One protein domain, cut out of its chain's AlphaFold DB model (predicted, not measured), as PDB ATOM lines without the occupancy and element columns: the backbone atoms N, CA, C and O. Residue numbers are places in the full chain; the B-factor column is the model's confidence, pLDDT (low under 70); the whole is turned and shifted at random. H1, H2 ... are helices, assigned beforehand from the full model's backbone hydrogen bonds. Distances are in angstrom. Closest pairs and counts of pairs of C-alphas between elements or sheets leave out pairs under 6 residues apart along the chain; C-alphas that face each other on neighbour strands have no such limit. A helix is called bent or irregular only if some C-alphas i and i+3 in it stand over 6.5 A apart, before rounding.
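What this domain is: This is residues 23 to 188 of the 199 residues of an uncharacterized protein of Holdemania massiliensis (UniProt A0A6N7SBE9). Three long helices, H1, H7 and H8, run side by side as the core of a rod, and the shorter H6 packs on H1 and H7 over one half of its length to make a four-helix bundle that runs up and down. Over the other half, the short helices H3, H4 and H5 fold along the same side, with H2 beyond them near the end of H1. The printed part has 166 residues with eight named helices, H1 to H8 in order, and no named strand; the class is all helix. It is compact, with a radius of gyration of the C-alphas of 17.2 A, and spans 55 by 26 by 23 A.

Where its parts are: H1, residues 23 to 46, begins with C-alpha 23 at (-21.651, -15.066, 18.200) and is 34.6 A long. Four short helices follow: H2, residues 51 to 57; H3, residues 61 to 65; H4, residues 67 to 77; and H5, residues 85 to 91. H6, residues 95 to 109, is 20.7 A long. H7, residues 115 to 146, is 46.9 A long and begins with C-alpha 115 at (-17.919, -18.281, 2.164). H8, residues 151 to 188, is the longest at 54.7 A and ends with C-alpha 188 at (-20.599, -28.579, 15.458); it is neither bent nor irregular, but only just: C-alphas 178 and 181 are 6.1 A apart.

How they stand to each other: H7 is the hub, touching five helices. H7 and H8 form a helical hairpin at a shallow tilt of 11 degrees; their closest C-alphas, of Ser 145 and Ala 154, are 4.1 A apart. H1 touches H8, opposite ways at a shallow tilt of 23 degrees, with the C-alphas of Gly 42 and Gly 162 closest at 3.8 A. With residues 24 to 35 alone H1 touches H7, the C-alphas of Ala 31 and Leu 127 being closest at 6.7 A. H6 and H7 form a helical hairpin at a steep tilt of 37 degrees, only just steep, closest at the C-alphas of Ser 108 and Arg 121, 6.4 A. H4 touches H7, closest at the C-alphas of Leu 68 and Leu 135, 5.8 A. H4 and H5 touch, only just about perpendicular at 73 degrees, with the C-alphas of Met 71 and Ala 89 closest at 5.0 A. H3 touches H1, closest at the C-alphas of Leu 41 and Trp 62, 6.2 A. H2 touches no helix but is near H4. Every O i to N i+4 pair is within hydrogen-bond range in H1 to H6; H7 has 27 of 28 and H8 33 of 34.

The domain as a whole: The C-alphas of Leu 149 and Phe 188, the two farthest apart, are 57.3 A apart. The printed part has no cut, and no link is long. Mean pLDDT of the printed part is 82.7; residues 78 to 83, 111 to 113, 149 and 188 are under 70.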
ATOM      1  N   LEU A  23     -21.253 -16.471  18.362       80.44
ATOM      2  CA  LEU A  23     -21.651 -15.066  18.200       80.44
ATOM      3  C   LEU A  23     -22.857 -14.906  17.267       80.44
ATOM      4  O   LEU A  23     -23.767 -14.135  17.564       80.44
ATOM      5  N   PHE A  24     -22.888 -15.657  16.164       84.56
ATOM      6  CA  PHE A  24     -24.030 -15.681  15.256       84.56
ATOM      7  C   PHE A  24     -25.294 -16.200  15.956       84.56
ATOM      8  O   PHE A  24     -26.334 -15.554  15.877       84.56
ATOM      9  N   CYS A  25     -25.199 -17.308  16.697       85.69
ATOM     10  CA  CYS A  25     -26.331 -17.878  17.429       85.69
ATOM     11  C   CYS A  25     -26.850 -16.934  18.520       85.69
ATOM     12  O   CYS A  25     -28.060 -16.807  18.675       85.69
ATOM     13  N   ILE A  26     -25.958 -16.242  19.239       84.81
ATOM     14  CA  ILE A  26     -26.338 -15.208  20.214       84.81
ATOM     15  C   ILE A  26     -27.092 -14.077  19.505       84.81
ATOM     16  O   ILE A  26     -28.168 -13.696  19.953       84.81
ATOM     17  N   GLY A  27     -26.579 -13.592  18.371       84.25
ATOM     18  CA  GLY A  27     -27.250 -12.572  17.564       84.25
ATOM     19  C   GLY A  27     -28.646 -13.004  17.105       84.25
ATOM     20  O   GLY A  27     -29.613 -12.272  17.304       84.25
ATOM     21  N   CYS A  28     -28.784 -14.214  16.558       87.31
ATOM     22  CA  CYS A  28     -30.087 -14.772  16.187       87.31
ATOM     23  C   CYS A  28     -31.012 -14.938  17.403       87.31
ATOM     24  O   CYS A  28     -32.199 -14.647  17.304       87.31
ATOM     25  N   GLY A  29     -30.484 -15.352  18.558       86.81
ATOM     26  CA  GLY A  29     -31.245 -15.466  19.803       86.81
ATOM     27  C   GLY A  29     -31.797 -14.119  20.276       86.81
ATOM     28  O   GLY A  29     -32.983 -14.015  20.576       86.81
ATOM     29  N   CYS A  30     -30.975 -13.067  20.265       86.44
ATOM     30  CA  CYS A  30     -31.424 -11.704  20.559       86.44
ATOM     31  C   CYS A  30     -32.515 -11.247  19.582       86.44
ATOM     32  O   CYS A  30     -33.552 -10.745  20.016       86.44
ATOM     33  N   ALA A  31     -32.314 -11.473  18.280       86.31
ATOM     34  CA  ALA A  31     -33.307 -11.144  17.264       86.31
ATOM     35  C   ALA A  31     -34.635 -11.876  17.512       86.31
ATOM     36  O   ALA A  31     -35.685 -11.249  17.442       86.31
ATOM     37  N   ALA A  32     -34.601 -13.163  17.872       89.25
ATOM     38  CA  ALA A  32     -35.795 -13.938  18.198       89.25
ATOM     39  C   ALA A  32     -36.558 -13.352  19.399       89.25
ATOM     40  O   ALA A  32     -37.777 -13.205  19.339       89.25
ATOM     41  N   VAL A  33     -35.859 -12.966  20.471       89.12
ATOM     42  CA  VAL A  33     -36.493 -12.356  21.654       89.12
ATOM     43  C   VAL A  33     -37.173 -11.031  21.297       89.12
ATOM     44  O   VAL A  33     -38.328 -10.819  21.668       89.12
ATOM     45  N   PHE A  34     -36.506 -10.162  20.534       87.25
ATOM     46  CA  PHE A  34     -37.103  -8.892  20.105       87.25
ATOM     47  C   PHE A  34     -38.279  -9.094  19.157       87.25
ATOM     48  O   PHE A  34     -39.331  -8.490  19.348       87.25
ATOM     49  N   SER A  35     -38.148 -10.005  18.196       88.81
ATOM     50  CA  SER A  35     -39.230 -10.375  17.289       88.81
ATOM     51  C   SER A  35     -40.443 -10.941  18.027       88.81
ATOM     52  O   SER A  35     -41.577 -10.608  17.697       88.81
ATOM     53  N   PHE A  36     -40.245 -11.745  19.070       90.69
ATOM     54  CA  PHE A  36     -41.353 -12.218  19.896       90.69
ATOM     55  C   PHE A  36     -42.064 -11.063  20.618       90.69
ATOM     56  O   PHE A  36     -43.292 -10.973  20.580       90.69
ATOM     57  N   ALA A  37     -41.303 -10.154  21.232       89.62
ATOM     58  CA  ALA A  37     -41.864  -8.991  21.914       89.62
ATOM     59  C   ALA A  37     -42.618  -8.067  20.937       89.62
ATOM     60  O   ALA A  37     -43.744  -7.658  21.218       89.62
ATOM     61  N   ASN A  38     -42.054  -7.805  19.753       89.44
ATOM     62  CA  ASN A  38     -42.701  -7.002  18.714       89.44
ATOM     63  C   ASN A  38     -43.948  -7.695  18.140       89.44
ATOM     64  O   ASN A  38     -44.941  -7.025  17.868       89.44
ATOM     65  N   ALA A  39     -43.956  -9.026  18.009       90.50
ATOM     66  CA  ALA A  39     -45.147  -9.770  17.595       90.50
ATOM     67  C   ALA A  39     -46.292  -9.629  18.613       90.50
ATOM     68  O   ALA A  39     -47.447  -9.429  18.231       90.50
ATOM     69  N   ARG A  40     -45.971  -9.666  19.914       90.50
ATOM     70  CA  ARG A  40     -46.938  -9.411  20.992       90.50
ATOM     71  C   ARG A  40     -47.453  -7.977  20.978       90.50
ATOM     72  O   ARG A  40     -48.661  -7.786  21.077       90.50
ATOM     73  N   LEU A  41     -46.573  -6.994  20.794       89.69
ATOM     74  CA  LEU A  41     -46.991  -5.604  20.618       89.69
ATOM     75  C   LEU A  41     -47.921  -5.454  19.407       89.69
ATOM     76  O   LEU A  41     -48.958  -4.809  19.511       89.69
ATOM     77  N   GLY A  42     -47.583  -6.082  18.279       89.69
ATOM     78  CA  GLY A  42     -48.404  -6.050  17.073       89.69
ATOM     79  C   GLY A  42     -49.823  -6.562  17.324       89.69
ATOM     80  O   GLY A  42     -50.790  -5.914  16.934       89.69
ATOM     81  N   TYR A  43     -49.956  -7.668  18.058       89.94
ATOM     82  CA  TYR A  43     -51.256  -8.195  18.475       89.94
ATOM     83  C   TYR A  43     -52.050  -7.202  19.337       89.94
ATOM     84  O   TYR A  43     -53.229  -6.981  19.068       89.94
ATOM     85  N   LEU A  44     -51.410  -6.564  20.324       89.19
ATOM     86  CA  LEU A  44     -52.060  -5.561  21.180       89.19
ATOM     87  C   LEU A  44     -52.569  -4.363  20.370       89.19
ATOM     88  O   LEU A  44     -53.697  -3.922  20.564       89.19
ATOM     89  N   LEU A  45     -51.772  -3.876  19.417       88.25
ATOM     90  CA  LEU A  45     -52.148  -2.752  18.556       88.25
ATOM     91  C   LEU A  45     -53.357  -3.062  17.661       88.25
ATOM     92  O   LEU A  45     -54.167  -2.176  17.398       88.25
ATOM     93  N   VAL A  46     -53.510  -4.311  17.212       90.50
ATOM     94  CA  VAL A  46     -54.682  -4.750  16.429       90.50
ATOM     95  C   VAL A  46     -55.954  -4.798  17.275       90.50
ATOM     96  O   VAL A  46     -57.051  -4.639  16.745       90.50
ATOM     97  N   GLN A  47     -55.826  -5.017  18.582       89.25
ATOM     98  CA  GLN A  47     -56.966  -5.133  19.489       89.25
ATOM     99  C   GLN A  47     -57.524  -3.798  19.978       89.25
ATOM    100  O   GLN A  47     -58.571  -3.805  20.620       89.25
ATOM    101  N   LEU A  48     -56.872  -2.676  19.669       86.69
ATOM    102  CA  LEU A  48     -57.353  -1.351  20.043       86.69
ATOM    103  C   LEU A  48     -58.734  -1.093  19.418       86.69
ATOM    104  O   LEU A  48     -58.897  -1.153  18.199       86.69
ATOM    105  N   ARG A  49     -59.735  -0.798  20.253       85.44
ATOM    106  CA  ARG A  49     -61.108  -0.470  19.831       85.44
ATOM    107  C   ARG A  49     -61.508   0.948  20.209       85.44
ATOM    108  O   ARG A  49     -62.438   1.494  19.620       85.44
ATOM    109  N   SER A  50     -60.811   1.541  21.170       84.75
ATOM    110  CA  SER A  50     -61.124   2.841  21.746       84.75
ATOM    111  C   SER A  50     -59.860   3.619  22.126       84.75
ATOM    112  O   SER A  50     -58.746   3.099  22.091       84.75
ATOM    113  N   VAL A  51     -60.038   4.888  22.500       78.50
ATOM    114  CA  VAL A  51     -58.950   5.728  23.033       78.50
ATOM    115  C   VAL A  51     -58.531   5.271  24.436       78.50
ATOM    116  O   VAL A  51     -57.358   5.373  24.785       78.50
ATOM    117  N   GLU A  52     -59.453   4.708  25.220       82.81
ATOM    118  CA  GLU A  52     -59.151   4.132  26.536       82.81
ATOM    119  C   GLU A  52     -58.158   2.974  26.416       82.81
ATOM    120  O   GLU A  52     -57.211   2.900  27.195       82.81
ATOM    121  N   ASP A  53     -58.289   2.147  25.373       82.62
ATOM    122  CA  ASP A  53     -57.335   1.068  25.098       82.62
ATOM    123  C   ASP A  53     -55.932   1.612  24.777       82.62
ATOM    124  O   ASP A  53     -54.928   1.001  25.147       82.62
ATOM    125  N   ILE A  54     -55.839   2.777  24.121       79.62
ATOM    126  CA  ILE A  54     -54.559   3.450  23.833       79.62
ATOM    127  C   ILE A  54     -53.924   3.954  25.131       79.62
ATOM    128  O   ILE A  54     -52.714   3.828  25.312       79.62
ATOM    129  N   MET A  55     -54.717   4.489  26.061       79.88
ATOM    130  CA  MET A  55     -54.194   4.874  27.372       79.88
ATOM    131  C   MET A  55     -53.776   3.648  28.182       79.88
ATOM    132  O   MET A  55     -52.696   3.644  28.763       79.88
ATOM    133  N   ALA A  56     -54.562   2.570  28.170       82.06
ATOM    134  CA  ALA A  56     -54.196   1.318  28.827       82.06
ATOM    135  C   ALA A  56     -52.883   0.740  28.265       82.06
ATOM    136  O   ALA A  56     -52.047   0.243  29.026       82.06
ATOM    137  N   LEU A  57     -52.650   0.899  26.955       81.12
ATOM    138  CA  LEU A  57     -51.404   0.528  26.282       81.12
ATOM    139  C   LEU A  57     -50.182   1.170  26.953       81.12
ATOM    140  O   LEU A  57     -49.147   0.522  27.075       81.12
ATOM    141  N   THR A  58     -50.295   2.407  27.450       76.81
ATOM    142  CA  THR A  58     -49.155   3.119  28.057       76.81
ATOM    143  C   THR A  58     -48.608   2.459  29.319       76.81
ATOM    144  O   THR A  58     -47.444   2.643  29.657       76.81
ATOM    145  N   THR A  59     -49.431   1.649  29.983       80.06
ATOM    146  CA  THR A  59     -49.072   0.925  31.211       80.06
ATOM    147  C   THR A  59     -48.691  -0.534  30.955       80.06
ATOM    148  O   THR A  59     -48.352  -1.272  31.881       80.06
ATOM    149  N   HIS A  60     -48.754  -0.992  29.701       83.44
ATOM    150  CA  HIS A  60     -48.585  -2.401  29.386       83.44
ATOM    151  C   HIS A  60     -47.100  -2.782  29.271       83.44
ATOM    152  O   HIS A  60     -46.369  -2.270  28.429       83.44
ATOM    153  N   VAL A  61     -46.673  -3.797  30.033       82.56
ATOM    154  CA  VAL A  61     -45.267  -4.263  30.119       82.56
ATOM    155  C   VAL A  61     -44.593  -4.512  28.755       82.56
ATOM    156  O   VAL A  61     -43.420  -4.199  28.566       82.56
ATOM    157  N   TRP A  62     -45.315  -5.048  27.764       80.94
ATOM    158  CA  TRP A  62     -44.764  -5.325  26.428       80.94
ATOM    159  C   TRP A  62     -44.392  -4.065  25.635       80.94
ATOM    160  O   TRP A  62     -43.550  -4.120  24.735       80.94
ATOM    161  N   VAL A  63     -44.988  -2.924  25.970       82.75
ATOM    162  CA  VAL A  63     -44.731  -1.640  25.313       82.75
ATOM    163  C   VAL A  63     -43.385  -1.084  25.772       82.75
ATOM    164  O   VAL A  63     -42.587  -0.649  24.950       82.75
ATOM    165  N   GLU A  64     -43.063  -1.206  27.058       80.19
ATOM    166  CA  GLU A  64     -41.767  -0.776  27.594       80.19
ATOM    167  C   GLU A  64     -40.604  -1.645  27.104       80.19
ATOM    168  O   GLU A  64     -39.475  -1.171  26.958       80.19
ATOM    169  N   GLN A  65     -40.859  -2.922  26.818       79.62
ATOM    170  CA  GLN A  65     -39.816  -3.864  26.405       79.62
ATOM    171  C   GLN A  65     -39.451  -3.750  24.917       79.62
ATOM    172  O   GLN A  65     -38.322  -4.064  24.524       79.62
ATOM    173  N   THR A  66     -40.354  -3.234  24.087       85.44
ATOM    174  CA  THR A  66     -40.166  -3.122  22.635       85.44
ATOM    175  C   THR A  66     -39.661  -1.742  22.228       85.44
ATOM    176  O   THR A  66     -39.977  -0.724  22.842       85.44
ATOM    177  N   TRP A  67     -38.859  -1.688  21.161       85.88
ATOM    178  CA  TRP A  67     -38.371  -0.410  20.635       85.88
ATOM    179  C   TRP A  67     -39.526   0.440  20.096       85.88
ATOM    180  O   TRP A  67     -39.641   1.620  20.430       85.88
ATOM    181  N   LEU A  68     -40.433  -0.185  19.341       85.25
ATOM    182  CA  LEU A  68     -41.627   0.478  18.831       85.25
ATOM    183  C   LEU A  68     -42.558   0.938  19.962       85.25
ATOM    184  O   LEU A  68     -43.076   2.048  19.900       85.25
ATOM    185  N   GLY A  69     -42.747   0.126  21.004       86.75
ATOM    186  CA  GLY A  69     -43.600   0.490  22.131       86.75
ATOM    187  C   GLY A  69     -43.078   1.715  22.882       86.75
ATOM    188  O   GLY A  69     -43.817   2.678  23.064       86.75
ATOM    189  N   ARG A  70     -41.778   1.764  23.200       87.31
ATOM    190  CA  ARG A  70     -41.156   2.961  23.795       87.31
ATOM    191  C   ARG A  70     -41.229   4.189  22.889       87.31
ATOM    192  O   ARG A  70     -41.372   5.304  23.380       87.31
ATOM    193  N   MET A  71     -41.159   4.007  21.572       87.06
ATOM    194  CA  MET A  71     -41.361   5.105  20.625       87.06
ATOM    195  C   MET A  71     -42.804   5.623  20.676       87.06
ATOM    196  O   MET A  71     -42.999   6.835  20.681       87.06
ATOM    197  N   ILE A  72     -43.802   4.735  20.759       84.56
ATOM    198  CA  ILE A  72     -45.212   5.117  20.937       84.56
ATOM    199  C   ILE A  72     -45.393   5.899  22.245       84.56
ATOM    200  O   ILE A  72     -46.018   6.953  22.219       84.56
ATOM    201  N   LEU A  73     -44.800   5.441  23.354       85.75
ATOM    202  CA  LEU A  73     -44.835   6.149  24.642       85.75
ATOM    203  C   LEU A  73     -44.245   7.559  24.540       85.75
ATOM    204  O   LEU A  73     -44.869   8.522  24.977       85.75
ATOM    205  N   ASN A  74     -43.071   7.688  23.917       84.25
ATOM    206  CA  ASN A  74     -42.430   8.986  23.709       84.25
ATOM    207  C   ASN A  74     -43.313   9.925  22.879       84.25
ATOM    208  O   ASN A  74     -43.431  11.098  23.219       84.25
ATOM    209  N   LEU A  75     -43.956   9.407  21.826       78.88
ATOM    210  CA  LEU A  75     -44.856  10.185  20.975       78.88
ATOM    211  C   LEU A  75     -46.127  10.628  21.705       78.88
ATOM    212  O   LEU A  75     -46.585  11.743  21.481       78.88
ATOM    213  N   LEU A  76     -46.671   9.792  22.593       77.44
ATOM    214  CA  LEU A  76     -47.824  10.147  23.426       77.44
ATOM    215  C   LEU A  76     -47.478  11.208  24.486       77.44
ATOM    216  O   LEU A  76     -48.358  11.949  24.912       77.44
ATOM    217  N   ALA A  77     -46.212  11.291  24.908       76.25
ATOM    218  CA  ALA A  77     -45.752  12.205  25.953       76.25
ATOM    219  C   ALA A  77     -45.351  13.609  25.447       76.25
ATOM    220  O   ALA A  77     -45.132  14.506  26.262       76.25
ATOM    221  N   THR A  78     -45.227  13.822  24.132       68.56
ATOM    222  CA  THR A  78     -44.778  15.098  23.541       68.56
ATOM    223  C   THR A  78     -45.869  15.783  22.713       68.56
ATOM    224  O   THR A  78     -46.624  15.090  22.034       68.56
ATOM    225  N   PRO A  79     -45.939  17.131  22.688       60.78
ATOM    226  CA  PRO A  79     -46.817  17.851  21.764       60.78
ATOM    227  C   PRO A  79     -46.398  17.556  20.313       60.78
ATOM    228  O   PRO A  79     -45.234  17.692  19.949       60.78
ATOM    229  N   LEU A  80     -47.353  17.075  19.520       61.31
ATOM    230  CA  LEU A  80     -47.137  16.262  18.320       61.31
ATOM    231  C   LEU A  80     -46.774  17.056  17.057       61.31
ATOM    232  O   LEU A  80     -47.566  17.883  16.613       61.31
ATOM    233  N   ASN A  81     -45.693  16.658  16.377       64.31
ATOM    234  CA  ASN A  81     -45.564  16.782  14.922       64.31
ATOM    235  C   ASN A  81     -45.295  15.412  14.283       64.31
ATOM    236  O   ASN A  81     -44.538  14.592  14.801       64.31
ATOM    237  N   ALA A  82     -45.861  15.179  13.094       59.72
ATOM    238  CA  ALA A  82     -45.642  13.950  12.325       59.72
ATOM    239  C   ALA A  82     -44.174  13.746  11.903       59.72
ATOM    240  O   ALA A  82     -43.823  12.651  11.485       59.72
ATOM    241  N   SER A  83     -43.313  14.764  12.010       67.44
ATOM    242  CA  SER A  83     -41.861  14.681  11.797       67.44
ATOM    243  C   SER A  83     -41.101  14.048  12.967       67.44
ATOM    244  O   SER A  83     -39.974  13.586  12.786       67.44
ATOM    245  N   ASP A  84     -41.705  13.993  14.155       75.94
ATOM    246  CA  ASP A  84     -40.987  13.710  15.406       75.94
ATOM    247  C   ASP A  84     -40.924  12.214  15.735       75.94
ATOM    248  O   ASP A  84     -40.344  11.800  16.741       75.94
ATOM    249  N   TRP A  85     -41.477  11.361  14.870       76.94
ATOM    250  CA  TRP A  85     -41.398   9.909  15.040       76.94
ATOM    251  C   TRP A  85     -39.955   9.409  14.979       76.94
ATOM    252  O   TRP A  85     -39.585   8.532  15.755       76.94
ATOM    253  N   LEU A  86     -39.114   9.998  14.121       80.81
ATOM    254  CA  LEU A  86     -37.716   9.589  13.991       80.81
ATOM    255  C   LEU A  86     -36.900   9.990  15.226       80.81
ATOM    256  O   LEU A  86     -36.122   9.190  15.746       80.81
ATOM    257  N   SER A  87     -37.101  11.209  15.736       82.00
ATOM    258  CA  SER A  87     -36.442  11.666  16.963       82.00
ATOM    259  C   SER A  87     -36.912  10.855  18.177       82.00
ATOM    260  O   SER A  87     -36.096  10.455  19.010       82.00
ATOM    261  N   SER A  88     -38.200  10.513  18.232       82.56
ATOM    262  CA  SER A  88     -38.776   9.634  19.254       82.56
ATOM    263  C   SER A  88     -38.240   8.208  19.170       82.56
ATOM    264  O   SER A  88     -37.967   7.603  20.208       82.56
ATOM    265  N   ALA A  89     -38.028   7.682  17.960       82.31
ATOM    266  CA  ALA A  89     -37.432   6.368  17.739       82.31
ATOM    267  C   ALA A  89     -35.989   6.323  18.256       82.31
ATOM    268  O   ALA A  89     -35.611   5.374  18.940       82.31
ATOM    269  N   LEU A  90     -35.199   7.370  18.005       82.69
ATOM    270  CA  LEU A  90     -33.837   7.475  18.531       82.69
ATOM    271  C   LEU A  90     -33.817   7.549  20.065       82.69
ATOM    272  O   LEU A  90     -33.006   6.877  20.695       82.69
ATOM    273  N   ARG A  91     -34.740   8.301  20.678       82.44
ATOM    274  CA  ARG A  91     -34.880   8.374  22.147       82.44
ATOM    275  C   ARG A  91     -35.378   7.071  22.773       82.44
ATOM    276  O   ARG A  91     -35.059   6.780  23.917       82.44
ATOM    277  N   ALA A  92     -36.157   6.285  22.033       82.69
ATOM    278  CA  ALA A  92     -36.692   4.997  22.471       82.69
ATOM    279  C   ALA A  92     -35.666   3.848  22.412       82.69
ATOM    280  O   ALA A  92     -35.975   2.707  22.787       82.69
ATOM    281  N   LEU A  93     -34.454   4.121  21.924       81.69
ATOM    282  CA  LEU A  93     -33.370   3.154  21.873       81.69
ATOM    283  C   LEU A  93     -32.914   2.813  23.301       81.69
ATOM    284  O   LEU A  93     -32.511   3.692  24.057       81.69
ATOM    285  N   ALA A  94     -32.972   1.533  23.676       80.62
ATOM    286  CA  ALA A  94     -32.573   1.068  25.004       80.62
ATOM    287  C   ALA A  94     -31.377   0.108  24.931       80.62
ATOM    288  O   ALA A  94     -31.013  -0.393  23.864       80.62
ATOM    289  N   GLY A  95     -30.774  -0.162  26.094       75.62
ATOM    290  CA  GLY A  95     -29.580  -1.002  26.246       75.62
ATOM    291  C   GLY A  95     -29.612  -2.338  25.482       75.62
ATOM    292  O   GLY A  95     -28.618  -2.654  24.827       75.62
ATOM    293  N   PRO A  96     -30.724  -3.102  25.476       75.88
ATOM    294  CA  PRO A  96     -30.803  -4.359  24.728       75.88
ATOM    295  C   PRO A  96     -30.646  -4.185  23.207       75.88
ATOM    296  O   PRO A  96     -29.922  -4.951  22.571       75.88
ATOM    297  N   GLN A  97     -31.280  -3.166  22.619       80.44
ATOM    298  CA  GLN A  97     -31.199  -2.875  21.183       80.44
ATOM    299  C   GLN A  97     -29.807  -2.360  20.802       80.44
ATOM    300  O   GLN A  97     -29.255  -2.770  19.781       80.44
ATOM    301  N   ILE A  98     -29.211  -1.519  21.654       80.44
ATOM    302  CA  ILE A  98     -27.831  -1.041  21.491       80.44
ATOM    303  C   ILE A  98     -26.860  -2.226  21.518       80.44
ATOM    304  O   ILE A  98     -26.017  -2.352  20.632       80.44
ATOM    305  N   GLY A  99     -27.009  -3.131  22.488       78.62
ATOM    306  CA  GLY A  99     -26.179  -4.330  22.608       78.62
ATOM    307  C   GLY A  99     -26.256  -5.225  21.371       78.62
ATOM    308  O   GLY A  99     -25.223  -5.649  20.854       78.62
ATOM    309  N   PHE A 100     -27.457  -5.456  20.839       80.62
ATOM    310  CA  PHE A 100     -27.641  -6.229  19.611       80.62
ATOM    311  C   PHE A 100     -26.981  -5.573  18.395       80.62
ATOM    312  O   PHE A 100     -26.244  -6.243  17.671       80.62
ATOM    313  N   LEU A 101     -27.151  -4.259  18.214       81.81
ATOM    314  CA  LEU A 101     -26.494  -3.516  17.137       81.81
ATOM    315  C   LEU A 101     -24.966  -3.583  17.247       81.81
ATOM    316  O   LEU A 101     -24.294  -3.813  16.241       81.81
ATOM    317  N   ILE A 102     -24.408  -3.454  18.456       81.62
ATOM    318  CA  ILE A 102     -22.966  -3.593  18.698       81.62
ATOM    319  C   ILE A 102     -22.490  -4.996  18.317       81.62
ATOM    320  O   ILE A 102     -21.510  -5.125  17.585       81.62
ATOM    321  N   VAL A 103     -23.193  -6.052  18.741       77.56
ATOM    322  CA  VAL A 103     -22.849  -7.438  18.379       77.56
ATOM    323  C   VAL A 103     -22.867  -7.623  16.861       77.56
ATOM    324  O   VAL A 103     -21.934  -8.207  16.300       77.56
ATOM    325  N   THR A 104     -23.864  -7.077  16.162       79.50
ATOM    326  CA  THR A 104     -23.918  -7.145  14.697       79.50
ATOM    327  C   THR A 104     -22.796  -6.352  14.027       79.50
ATOM    328  O   THR A 104     -22.227  -6.823  13.036       79.50
ATOM    329  N   LEU A 105     -22.427  -5.184  14.559       81.00
ATOM    330  CA  LEU A 105     -21.310  -4.378  14.061       81.00
ATOM    331  C   LEU A 105     -19.972  -5.094  14.255       81.00
ATOM    332  O   LEU A 105     -19.198  -5.205  13.304       81.00
ATOM    333  N   MET A 106     -19.729  -5.664  15.438       75.88
ATOM    334  CA  MET A 106     -18.536  -6.466  15.722       75.88
ATOM    335  C   MET A 106     -18.435  -7.663  14.768       75.88
ATOM    336  O   MET A 106     -17.377  -7.920  14.192       75.88
ATOM    337  N   PHE A 107     -19.548  -8.359  14.529       74.38
ATOM    338  CA  PHE A 107     -19.605  -9.485  13.595       74.38
ATOM    339  C   PHE A 107     -19.382  -9.066  12.130       74.38
ATOM    340  O   PHE A 107     -18.796  -9.801  11.323       74.38
ATOM    341  N   SER A 108     -19.832  -7.864  11.772       72.81
ATOM    342  CA  SER A 108     -19.657  -7.283  10.438       72.81
ATOM    343  C   SER A 108     -18.229  -6.793  10.196       72.81
ATOM    344  O   SER A 108     -17.733  -6.912   9.075       72.81
ATOM    345  N   ALA A 109     -17.550  -6.313  11.240       74.81
ATOM    346  CA  ALA A 109     -16.170  -5.839  11.189       74.81
ATOM    347  C   ALA A 109     -15.136  -6.971  11.058       74.81
ATOM    348  O   ALA A 109     -14.036  -6.742  10.547       74.81
ATOM    349  N   GLN A 110     -15.470  -8.204  11.458       70.31
ATOM    350  CA  GLN A 110     -14.568  -9.345  11.280       70.31
ATOM    351  C   GLN A 110     -14.208  -9.538   9.793       70.31
ATOM    352  O   GLN A 110     -15.068  -9.549   8.912       70.31
ATOM    353  N   ARG A 111     -12.927  -9.703   9.459       60.38
ATOM    354  CA  ARG A 111     -12.480  -9.930   8.072       60.38
ATOM    355  C   ARG A 111     -12.296 -11.426   7.817       60.38
ATOM    356  O   ARG A 111     -11.199 -11.947   7.936       60.38
ATOM    357  N   GLY A 112     -13.372 -12.113   7.432       60.59
ATOM    358  CA  GLY A 112     -13.321 -13.513   6.996       60.59
ATOM    359  C   GLY A 112     -13.487 -13.636   5.479       60.59
ATOM    360  O   GLY A 112     -14.521 -13.239   4.939       60.59
ATOM    361  N   LYS A 113     -12.498 -14.202   4.771       61.97
ATOM    362  CA  LYS A 113     -12.639 -14.538   3.336       61.97
ATOM    363  C   LYS A 113     -13.510 -15.783   3.096       61.97
ATOM    364  O   LYS A 113     -13.934 -15.988   1.962       61.97
ATOM    365  N   ASP A 114     -13.818 -16.547   4.143       74.75
ATOM    366  CA  ASP A 114     -14.605 -17.779   4.081       74.75
ATOM    367  C   ASP A 114     -16.065 -17.524   3.643       74.75
ATOM    368  O   ASP A 114     -16.753 -16.620   4.136       74.75
ATOM    369  N   LYS A 115     -16.556 -18.347   2.709       76.75
ATOM    370  CA  LYS A 115     -17.919 -18.281   2.164       76.75
ATOM    371  C   LYS A 115     -18.968 -18.509   3.260       76.75
ATOM    372  O   LYS A 115     -20.022 -17.872   3.222       76.75
ATOM    373  N   ASN A 116     -18.669 -19.352   4.254       75.62
ATOM    374  CA  ASN A 116     -19.584 -19.639   5.363       75.62
ATOM    375  C   ASN A 116     -19.778 -18.408   6.276       75.62
ATOM    376  O   ASN A 116     -20.904 -18.030   6.603       75.62
ATOM    377  N   ILE A 117     -18.690 -17.694   6.593       76.50
ATOM    378  CA  ILE A 117     -18.728 -16.462   7.403       76.50
ATOM    379  C   ILE A 117     -19.542 -15.370   6.691       76.50
ATOM    380  O   ILE A 117     -20.382 -14.715   7.312       76.50
ATOM    381  N   ARG A 118     -19.365 -15.209   5.371       79.50
ATOM    382  CA  ARG A 118     -20.162 -14.255   4.576       79.50
ATOM    383  C   ARG A 118     -21.656 -14.574   4.616       79.50
ATOM    384  O   ARG A 118     -22.465 -13.650   4.685       79.50
ATOM    385  N   ARG A 119     -22.035 -15.857   4.579       80.25
ATOM    386  CA  ARG A 119     -23.442 -16.283   4.643       80.25
ATOM    387  C   ARG A 119     -24.069 -15.941   5.995       80.25
ATOM    388  O   ARG A 119     -25.125 -15.319   6.014       80.25
ATOM    389  N   LYS A 120     -23.389 -16.256   7.103       82.88
ATOM    390  CA  LYS A 120     -23.840 -15.902   8.462       82.88
ATOM    391  C   LYS A 120     -23.967 -14.394   8.649       82.88
ATOM    392  O   LYS A 120     -24.950 -13.921   9.203       82.88
ATOM    393  N   ARG A 121     -23.024 -13.620   8.101       82.75
ATOM    394  CA  ARG A 121     -23.093 -12.152   8.137       82.75
ATOM    395  C   ARG A 121     -24.318 -11.625   7.412       82.75
ATOM    396  O   ARG A 121     -25.022 -10.792   7.961       82.75
ATOM    397  N   ARG A 122     -24.584 -12.119   6.201       83.50
ATOM    398  CA  ARG A 122     -25.787 -11.744   5.448       83.50
ATOM    399  C   ARG A 122     -27.062 -12.105   6.210       83.50
ATOM    400  O   ARG A 122     -27.973 -11.293   6.226       83.50
ATOM    401  N   GLY A 123     -27.102 -13.266   6.867       84.12
ATOM    402  CA  GLY A 123     -28.229 -13.666   7.718       84.12
ATOM    403  C   GLY A 123     -28.461 -12.702   8.883       84.12
ATOM    404  O   GLY A 123     -29.570 -12.213   9.058       84.12
ATOM    405  N   LEU A 124     -27.405 -12.352   9.624       85.06
ATOM    406  CA  LEU A 124     -27.514 -11.427  10.754       85.06
ATOM    407  C   LEU A 124     -27.870  -9.998  10.309       85.06
ATOM    408  O   LEU A 124     -28.700  -9.349  10.936       85.06
ATOM    409  N   LEU A 125     -27.286  -9.521   9.205       86.06
ATOM    410  CA  LEU A 125     -27.635  -8.224   8.617       86.06
ATOM    411  C   LEU A 125     -29.084  -8.191   8.125       86.06
ATOM    412  O   LEU A 125     -29.742  -7.168   8.275       86.06
ATOM    413  N   LEU A 126     -29.591  -9.300   7.577       87.50
ATOM    414  CA  LEU A 126     -30.992  -9.416   7.186       87.50
ATOM    415  C   LEU A 126     -31.918  -9.296   8.403       87.50
ATOM    416  O   LEU A 126     -32.908  -8.583   8.324       87.50
ATOM    417  N   LEU A 127     -31.576  -9.925   9.534       87.00
ATOM    418  CA  LEU A 127     -32.357  -9.799  10.772       87.00
ATOM    419  C   LEU A 127     -32.372  -8.356  11.296       87.00
ATOM    420  O   LEU A 127     -33.433  -7.851  11.645       87.00
ATOM    421  N   VAL A 128     -31.226  -7.664  11.290       87.44
ATOM    422  CA  VAL A 128     -31.172  -6.234  11.654       87.44
ATOM    423  C   VAL A 128     -32.009  -5.388  10.698       87.44
ATOM    424  O   VAL A 128     -32.741  -4.505  11.132       87.44
ATOM    425  N   PHE A 129     -31.922  -5.657   9.397       88.69
ATOM    426  CA  PHE A 129     -32.706  -4.943   8.398       88.69
ATOM    427  C   PHE A 129     -34.216  -5.148   8.597       88.69
ATOM    428  O   PHE A 129     -34.968  -4.178   8.536       88.69
ATOM    429  N   CYS A 130     -34.661  -6.372   8.897       88.00
ATOM    430  CA  CYS A 130     -36.057  -6.662   9.235       88.00
ATOM    431  C   CYS A 130     -36.521  -5.913  10.493       88.00
ATOM    432  O   CYS A 130     -37.620  -5.356  10.493       88.00
ATOM    433  N   GLU A 131     -35.682  -5.826  11.526       86.06
ATOM    434  CA  GLU A 131     -36.003  -5.084  12.751       86.06
ATOM    435  C   GLU A 131     -36.173  -3.582  12.462       86.06
ATOM    436  O   GLU A 131     -37.145  -2.957  12.889       86.06
ATOM    437  N   LEU A 132     -35.267  -3.005  11.665       88.56
ATOM    438  CA  LEU A 132     -35.342  -1.601  11.250       88.56
ATOM    439  C   LEU A 132     -36.561  -1.322  10.361       88.56
ATOM    440  O   LEU A 132     -37.198  -0.282  10.518       88.56
ATOM    441  N   LEU A 133     -36.918  -2.242   9.460       89.62
ATOM    442  CA  LEU A 133     -38.143  -2.135   8.662       89.62
ATOM    443  C   LEU A 133     -39.395  -2.184   9.536       89.62
ATOM    444  O   LEU A 133     -40.317  -1.402   9.320       89.62
ATOM    445  N   THR A 134     -39.416  -3.071  10.529       88.50
ATOM    446  CA  THR A 134     -40.519  -3.201  11.485       88.50
ATOM    447  C   THR A 134     -40.721  -1.897  12.254       88.50
ATOM    448  O   THR A 134     -41.841  -1.391  12.336       88.50
ATOM    449  N   LEU A 135     -39.629  -1.305  12.750       87.38
ATOM    450  CA  LEU A 135     -39.658  -0.004  13.410       87.38
ATOM    451  C   LEU A 135     -40.111   1.113  12.463       87.38
ATOM    452  O   LEU A 135     -40.964   1.913  12.835       87.38
ATOM    453  N   GLY A 136     -39.557   1.176  11.250       86.44
ATOM    454  CA  GLY A 136     -39.868   2.224  10.280       86.44
ATOM    455  C   GLY A 136     -41.332   2.199   9.846       86.44
ATOM    456  O   GLY A 136     -42.012   3.218   9.913       86.44
ATOM    457  N   LEU A 137     -41.846   1.028   9.463       86.06
ATOM    458  CA  LEU A 137     -43.248   0.869   9.072       86.06
ATOM    459  C   LEU A 137     -44.187   1.133  10.251       86.06
ATOM    460  O   LEU A 137     -45.146   1.890  10.102       86.06
ATOM    461  N   GLY A 138     -43.888   0.572  11.427       85.06
ATOM    462  CA  GLY A 138     -44.656   0.834  12.641       85.06
ATOM    463  C   GLY A 138     -44.692   2.325  12.988       85.06
ATOM    464  O   GLY A 138     -45.764   2.873  13.230       85.06
ATOM    465  N   GLY A 139     -43.545   3.005  12.930       84.25
ATOM    466  CA  GLY A 139     -43.423   4.440  13.190       84.25
ATOM    467  C   GLY A 139     -44.175   5.314  12.201       84.25
ATOM    468  O   GLY A 139     -44.853   6.242  12.630       84.25
ATOM    469  N   ILE A 140     -44.148   4.989  10.908       84.69
ATOM    470  CA  ILE A 140     -44.911   5.725   9.894       84.69
ATOM    471  C   ILE A 140     -46.416   5.609  10.153       84.69
ATOM    472  O   ILE A 140     -47.118   6.619  10.131       84.69
ATOM    473  N   PHE A 141     -46.933   4.405  10.419       86.06
ATOM    474  CA  PHE A 141     -48.366   4.224  10.672       86.06
ATOM    475  C   PHE A 141     -48.824   4.896  11.970       86.06
ATOM    476  O   PHE A 141     -49.890   5.511  11.986       86.06
ATOM    477  N   VAL A 142     -48.003   4.845  13.022       83.69
ATOM    478  CA  VAL A 142     -48.251   5.563  14.281       83.69
ATOM    479  C   VAL A 142     -48.182   7.082  14.071       83.69
ATOM    480  O   VAL A 142     -49.043   7.809  14.541       83.69
ATOM    481  N   ALA A 143     -47.226   7.607  13.307       81.94
ATOM    482  CA  ALA A 143     -47.190   9.039  12.993       81.94
ATOM    483  C   ALA A 143     -48.452   9.480  12.226       81.94
ATOM    484  O   ALA A 143     -49.051  10.515  12.523       81.94
ATOM    485  N   GLN A 144     -48.906   8.657  11.276       82.56
ATOM    486  CA  GLN A 144     -50.136   8.902  10.524       82.56
ATOM    487  C   GLN A 144     -51.403   8.853  11.387       82.56
ATOM    488  O   GLN A 144     -52.383   9.503  11.025       82.56
ATOM    489  N   SER A 145     -51.424   8.111  12.503       81.88
ATOM    490  CA  SER A 145     -52.592   8.102  13.392       81.88
ATOM    491  C   SER A 145     -52.787   9.452  14.081       81.88
ATOM    492  O   SER A 145     -53.926   9.880  14.249       81.88
ATOM    493  N   TYR A 146     -51.706  10.169  14.401       74.38
ATOM    494  CA  TYR A 146     -51.780  11.507  15.001       74.38
ATOM    495  C   TYR A 146     -52.229  12.596  14.025       74.38
ATOM    496  O   TYR A 146     -52.872  13.555  14.431       74.38
ATOM    497  N   ALA A 147     -51.943  12.431  12.732       74.12
ATOM    498  CA  ALA A 147     -52.439  13.325  11.684       74.12
ATOM    499  C   ALA A 147     -53.881  12.997  11.239       74.12
ATOM    500  O   ALA A 147     -54.398  13.602  10.297       74.12
ATOM    501  N   SER A 148     -54.525  11.998  11.850       78.81
ATOM    502  CA  SER A 148     -55.847  11.555  11.417       78.81
ATOM    503  C   SER A 148     -56.960  12.472  11.932       78.81
ATOM    504  O   SER A 148     -56.973  12.904  13.079       78.81
ATOM    505  N   LEU A 149     -57.932  12.749  11.058       69.06
ATOM    506  CA  LEU A 149     -59.043  13.669  11.333       69.06
ATOM    507  C   LEU A 149     -60.099  13.094  12.291       69.06
ATOM    508  O   LEU A 149     -60.928  13.838  12.803       69.06
ATOM    509  N   THR A 150     -60.128  11.771  12.486       82.75
ATOM    510  CA  THR A 150     -61.116  11.098  13.339       82.75
ATOM    511  C   THR A 150     -60.466  10.005  14.176       82.75
ATOM    512  O   THR A 150     -59.566   9.303  13.714       82.75
ATOM    513  N   THR A 151     -60.984   9.798  15.389       80.56
ATOM    514  CA  THR A 151     -60.526   8.750  16.318       80.56
ATOM    515  C   THR A 151     -60.594   7.353  15.703       80.56
ATOM    516  O   THR A 151     -59.661   6.567  15.846       80.56
ATOM    517  N   LEU A 152     -61.645   7.057  14.931       84.12
ATOM    518  CA  LEU A 152     -61.782   5.784  14.219       84.12
ATOM    519  C   LEU A 152     -60.640   5.555  13.214       84.12
ATOM    520  O   LEU A 152     -60.089   4.458  13.144       84.12
ATOM    521  N   LYS A 153     -60.250   6.590  12.454       85.69
ATOM    522  CA  LYS A 153     -59.122   6.501  11.516       85.69
ATOM    523  C   LYS A 153     -57.793   6.352  12.259       85.69
ATOM    524  O   LYS A 153     -56.945   5.595  11.795       85.69
ATOM    525  N   ALA A 154     -57.626   7.010  13.407       83.88
ATOM    526  CA  ALA A 154     -56.447   6.838  14.258       83.88
ATOM    527  C   ALA A 154     -56.292   5.372  14.692       83.88
ATOM    528  O   ALA A 154     -55.240   4.770  14.489       83.88
ATOM    529  N   ILE A 155     -57.370   4.780  15.213       86.56
ATOM    530  CA  ILE A 155     -57.406   3.389  15.683       86.56
ATOM    531  C   ILE A 155     -57.119   2.414  14.534       86.56
ATOM    532  O   ILE A 155     -56.299   1.512  14.679       86.56
ATOM    533  N   GLN A 156     -57.704   2.635  13.351       88.06
ATOM    534  CA  GLN A 156     -57.397   1.831  12.161       88.06
ATOM    535  C   GLN A 156     -55.911   1.895  11.777       88.06
ATOM    536  O   GLN A 156     -55.327   0.882  11.400       88.06
ATOM    537  N   LYS A 157     -55.272   3.067  11.887       89.00
ATOM    538  CA  LYS A 157     -53.837   3.230  11.608       89.00
ATOM    539  C   LYS A 157     -52.960   2.504  12.628       89.00
ATOM    540  O   LYS A 157     -51.992   1.866  12.216       89.00
ATOM    541  N   PHE A 158     -53.332   2.507  13.907       87.44
ATOM    542  CA  PHE A 158     -52.681   1.659  14.907       87.44
ATOM    543  C   PHE A 158     -52.865   0.167  14.611       87.44
ATOM    544  O   PHE A 158     -51.897  -0.585  14.691       87.44
ATOM    545  N   ALA A 159     -54.055  -0.261  14.185       88.81
ATOM    546  CA  ALA A 159     -54.284  -1.647  13.791       88.81
ATOM    547  C   ALA A 159     -53.426  -2.048  12.577       88.81
ATOM    548  O   ALA A 159     -52.826  -3.122  12.580       88.81
ATOM    549  N   TYR A 160     -53.274  -1.178  11.572       89.75
ATOM    550  CA  TYR A 160     -52.358  -1.425  10.450       89.75
ATOM    551  C   TYR A 160     -50.893  -1.488  10.883       89.75
ATOM    552  O   TYR A 160     -50.169  -2.372  10.421       89.75
ATOM    553  N   ALA A 161     -50.467  -0.613  11.803       88.88
ATOM    554  CA  ALA A 161     -49.152  -0.715  12.429       88.88
ATOM    555  C   ALA A 161     -48.991  -2.084  13.106       88.88
ATOM    556  O   ALA A 161     -47.991  -2.763  12.894       88.88
ATOM    557  N   GLY A 162     -50.009  -2.525  13.849       90.00
ATOM    558  CA  GLY A 162     -50.035  -3.811  14.533       90.00
ATOM    559  C   GLY A 162     -49.929  -5.012  13.596       90.00
ATOM    560  O   GLY A 162     -49.127  -5.910  13.848       90.00
ATOM    561  N   ILE A 163     -50.664  -5.012  12.481       90.88
ATOM    562  CA  ILE A 163     -50.589  -6.068  11.458       90.88
ATOM    563  C   ILE A 163     -49.199  -6.093  10.819       90.88
ATOM    564  O   ILE A 163     -48.583  -7.156  10.742       90.88
ATOM    565  N   ALA A 164     -48.682  -4.943  10.378       89.81
ATOM    566  CA  ALA A 164     -47.373  -4.862   9.731       89.81
ATOM    567  C   ALA A 164     -46.254  -5.325  10.676       89.81
ATOM    568  O   ALA A 164     -45.431  -6.166  10.319       89.81
ATOM    569  N   VAL A 165     -46.269  -4.831  11.913       91.06
ATOM    570  CA  VAL A 165     -45.267  -5.162  12.927       91.06
ATOM    571  C   VAL A 165     -45.389  -6.616  13.356       91.06
ATOM    572  O   VAL A 165     -44.388  -7.327  13.405       91.06
ATOM    573  N   GLY A 166     -46.608  -7.088  13.613       90.81
ATOM    574  CA  GLY A 166     -46.875  -8.456  14.039       90.81
ATOM    575  C   GLY A 166     -46.447  -9.489  13.000       90.81
ATOM    576  O   GLY A 166     -45.765 -10.458  13.336       90.81
ATOM    577  N   THR A 167     -46.789  -9.267  11.730       90.06
ATOM    578  CA  THR A 167     -46.444 -10.184  10.632       90.06
ATOM    579  C   THR A 167     -44.941 -10.227  10.368       90.06
ATOM    580  O   THR A 167     -44.363 -11.315  10.359       90.06
ATOM    581  N   LEU A 168     -44.284  -9.069  10.233       90.88
ATOM    582  CA  LEU A 168     -42.837  -8.996  10.006       90.88
ATOM    583  C   LEU A 168     -42.049  -9.605  11.163       90.88
ATOM    584  O   LEU A 168     -41.131 -10.392  10.937       90.88
ATOM    585  N   SER A 169     -42.457  -9.315  12.397       91.56
ATOM    586  CA  SER A 169     -41.803  -9.863  13.585       91.56
ATOM    587  C   SER A 169     -42.006 -11.372  13.698       91.56
ATOM    588  O   SER A 169     -41.083 -12.093  14.056       91.56
ATOM    589  N   THR A 170     -43.179 -11.894  13.328       92.00
ATOM    590  CA  THR A 170     -43.411 -13.347  13.306       92.00
ATOM    591  C   THR A 170     -42.518 -14.040  12.271       92.00
ATOM    592  O   THR A 170     -41.916 -15.072  12.570       92.00
ATOM    593  N   LEU A 171     -42.363 -13.455  11.080       90.94
ATOM    594  CA  LEU A 171     -41.446 -13.968  10.055       90.94
ATOM    595  C   LEU A 171     -39.986 -13.919  10.521       90.94
ATOM    596  O   LEU A 171     -39.254 -14.896  10.367       90.94
ATOM    597  N   GLN A 172     -39.565 -12.810  11.131       90.75
ATOM    598  CA  GLN A 172     -38.215 -12.650  11.674       90.75
ATOM    599  C   GLN A 172     -37.933 -13.656  12.798       90.75
ATOM    600  O   GLN A 172     -36.857 -14.255  12.822       90.75
ATOM    601  N   LEU A 173     -38.915 -13.916  13.668       92.38
ATOM    602  CA  LEU A 173     -38.838 -14.943  14.706       92.38
ATOM    603  C   LEU A 173     -38.620 -16.334  14.097       92.38
ATOM    604  O   LEU A 173     -37.705 -17.042  14.511       92.38
ATOM    605  N   MET A 174     -39.413 -16.715  13.092       91.81
ATOM    606  CA  MET A 174     -39.253 -18.002  12.404       91.81
ATOM    607  C   MET A 174     -37.868 -18.126  11.760       91.81
ATOM    608  O   MET A 174     -37.193 -19.141  11.934       91.81
ATOM    609  N   LEU A 175     -37.408 -17.083  11.063       88.75
ATOM    610  CA  LEU A 175     -36.085 -17.061  10.437       88.75
ATOM    611  C   LEU A 175     -34.965 -17.216  11.470       88.75
ATOM    612  O   LEU A 175     -34.053 -18.018  11.264       88.75
ATOM    613  N   ALA A 176     -35.037 -16.491  12.585       87.31
ATOM    614  CA  ALA A 176     -34.053 -16.578  13.655       87.31
ATOM    615  C   ALA A 176     -34.024 -17.980  14.292       87.31
ATOM    616  O   ALA A 176     -32.948 -18.556  14.465       87.31
ATOM    617  N   LEU A 177     -35.196 -18.562  14.570       88.44
ATOM    618  CA  LEU A 177     -35.322 -19.896  15.164       88.44
ATOM    619  C   LEU A 177     -34.861 -21.021  14.234       88.44
ATOM    620  O   LEU A 177     -34.359 -22.024  14.727       88.44
ATOM    621  N   ILE A 178     -34.988 -20.869  12.913       87.75
ATOM    622  CA  ILE A 178     -34.461 -21.837  11.936       87.75
ATOM    623  C   ILE A 178     -32.937 -21.702  11.800       87.75
ATOM    624  O   ILE A 178     -32.230 -22.700  11.670       87.75
ATOM    625  N   GLN A 179     -32.404 -20.478  11.840       84.94
ATOM    626  CA  GLN A 179     -30.977 -20.220  11.626       84.94
ATOM    627  C   GLN A 179     -30.079 -20.759  12.747       84.94
ATOM    628  O   GLN A 179     -28.975 -21.223  12.456       84.94
ATOM    629  N   ILE A 180     -30.538 -20.732  14.002       85.12
ATOM    630  CA  ILE A 180     -29.782 -21.232  15.165       85.12
ATOM    631  C   ILE A 180     -29.436 -22.731  15.031       85.12
ATOM    632  O   ILE A 180     -28.246 -23.055  14.999       85.12
ATOM    633  N   PRO A 181     -30.405 -23.665  14.914       82.94
ATOM    634  CA  PRO A 181     -30.106 -25.088  14.804       82.94
ATOM    635  C   PRO A 181     -29.350 -25.414  13.516       82.94
ATOM    636  O   PRO A 181     -28.478 -26.276  13.537       82.94
ATOM    637  N   LEU A 182     -29.610 -24.700  12.413       83.56
ATOM    638  CA  LEU A 182     -28.895 -24.911  11.154       83.56
ATOM    639  C   LEU A 182     -27.399 -24.567  11.278       83.56
ATOM    640  O   LEU A 182     -26.549 -25.301  10.774       83.56
ATOM    641  N   ALA A 183     -27.073 -23.469  11.966       80.50
ATOM    642  CA  ALA A 183     -25.692 -23.064  12.224       80.50
ATOM    643  C   ALA A 183     -24.994 -24.015  13.204       80.50
ATOM    644  O   ALA A 183     -23.865 -24.439  12.951       80.50
ATOM    645  N   LEU A 184     -25.679 -24.407  14.284       80.94
ATOM    646  CA  LEU A 184     -25.149 -25.377  15.240       80.94
ATOM    647  C   LEU A 184     -24.891 -26.732  14.576       80.94
ATOM    648  O   LEU A 184     -23.821 -27.307  14.761       80.94
ATOM    649  N   TYR A 185     -25.824 -27.211  13.751       79.69
ATOM    650  CA  TYR A 185     -25.643 -28.447  13.004       79.69
ATOM    651  C   TYR A 185     -24.429 -28.347  12.084       79.69
ATOM    652  O   TYR A 185     -23.516 -29.151  12.208       79.69
ATOM    653  N   HIS A 186     -24.352 -27.332  11.223       74.25
ATOM    654  CA  HIS A 186     -23.274 -27.226  10.238       74.25
ATOM    655  C   HIS A 186     -21.873 -27.072  10.859       74.25
ATOM    656  O   HIS A 186     -20.905 -27.574  10.295       74.25
ATOM    657  N   ASP A 187     -21.723 -26.365  11.981       73.50
ATOM    658  CA  ASP A 187     -20.389 -26.069  12.530       73.50
ATOM    659  C   ASP A 187     -19.958 -26.974  13.696       73.50
ATOM    660  O   ASP A 187     -18.771 -26.999  14.040       73.50
ATOM    661  N   PHE A 188     -20.896 -27.690  14.328       69.38
ATOM    662  CA  PHE A 188     -20.599 -28.579  15.458       69.38
ATOM    663  C   PHE A 188     -20.921 -30.052  15.208       69.38
ATOM    664  O   PHE A 188     -20.225 -30.895  15.771       69.38
TER     665      PHE A 188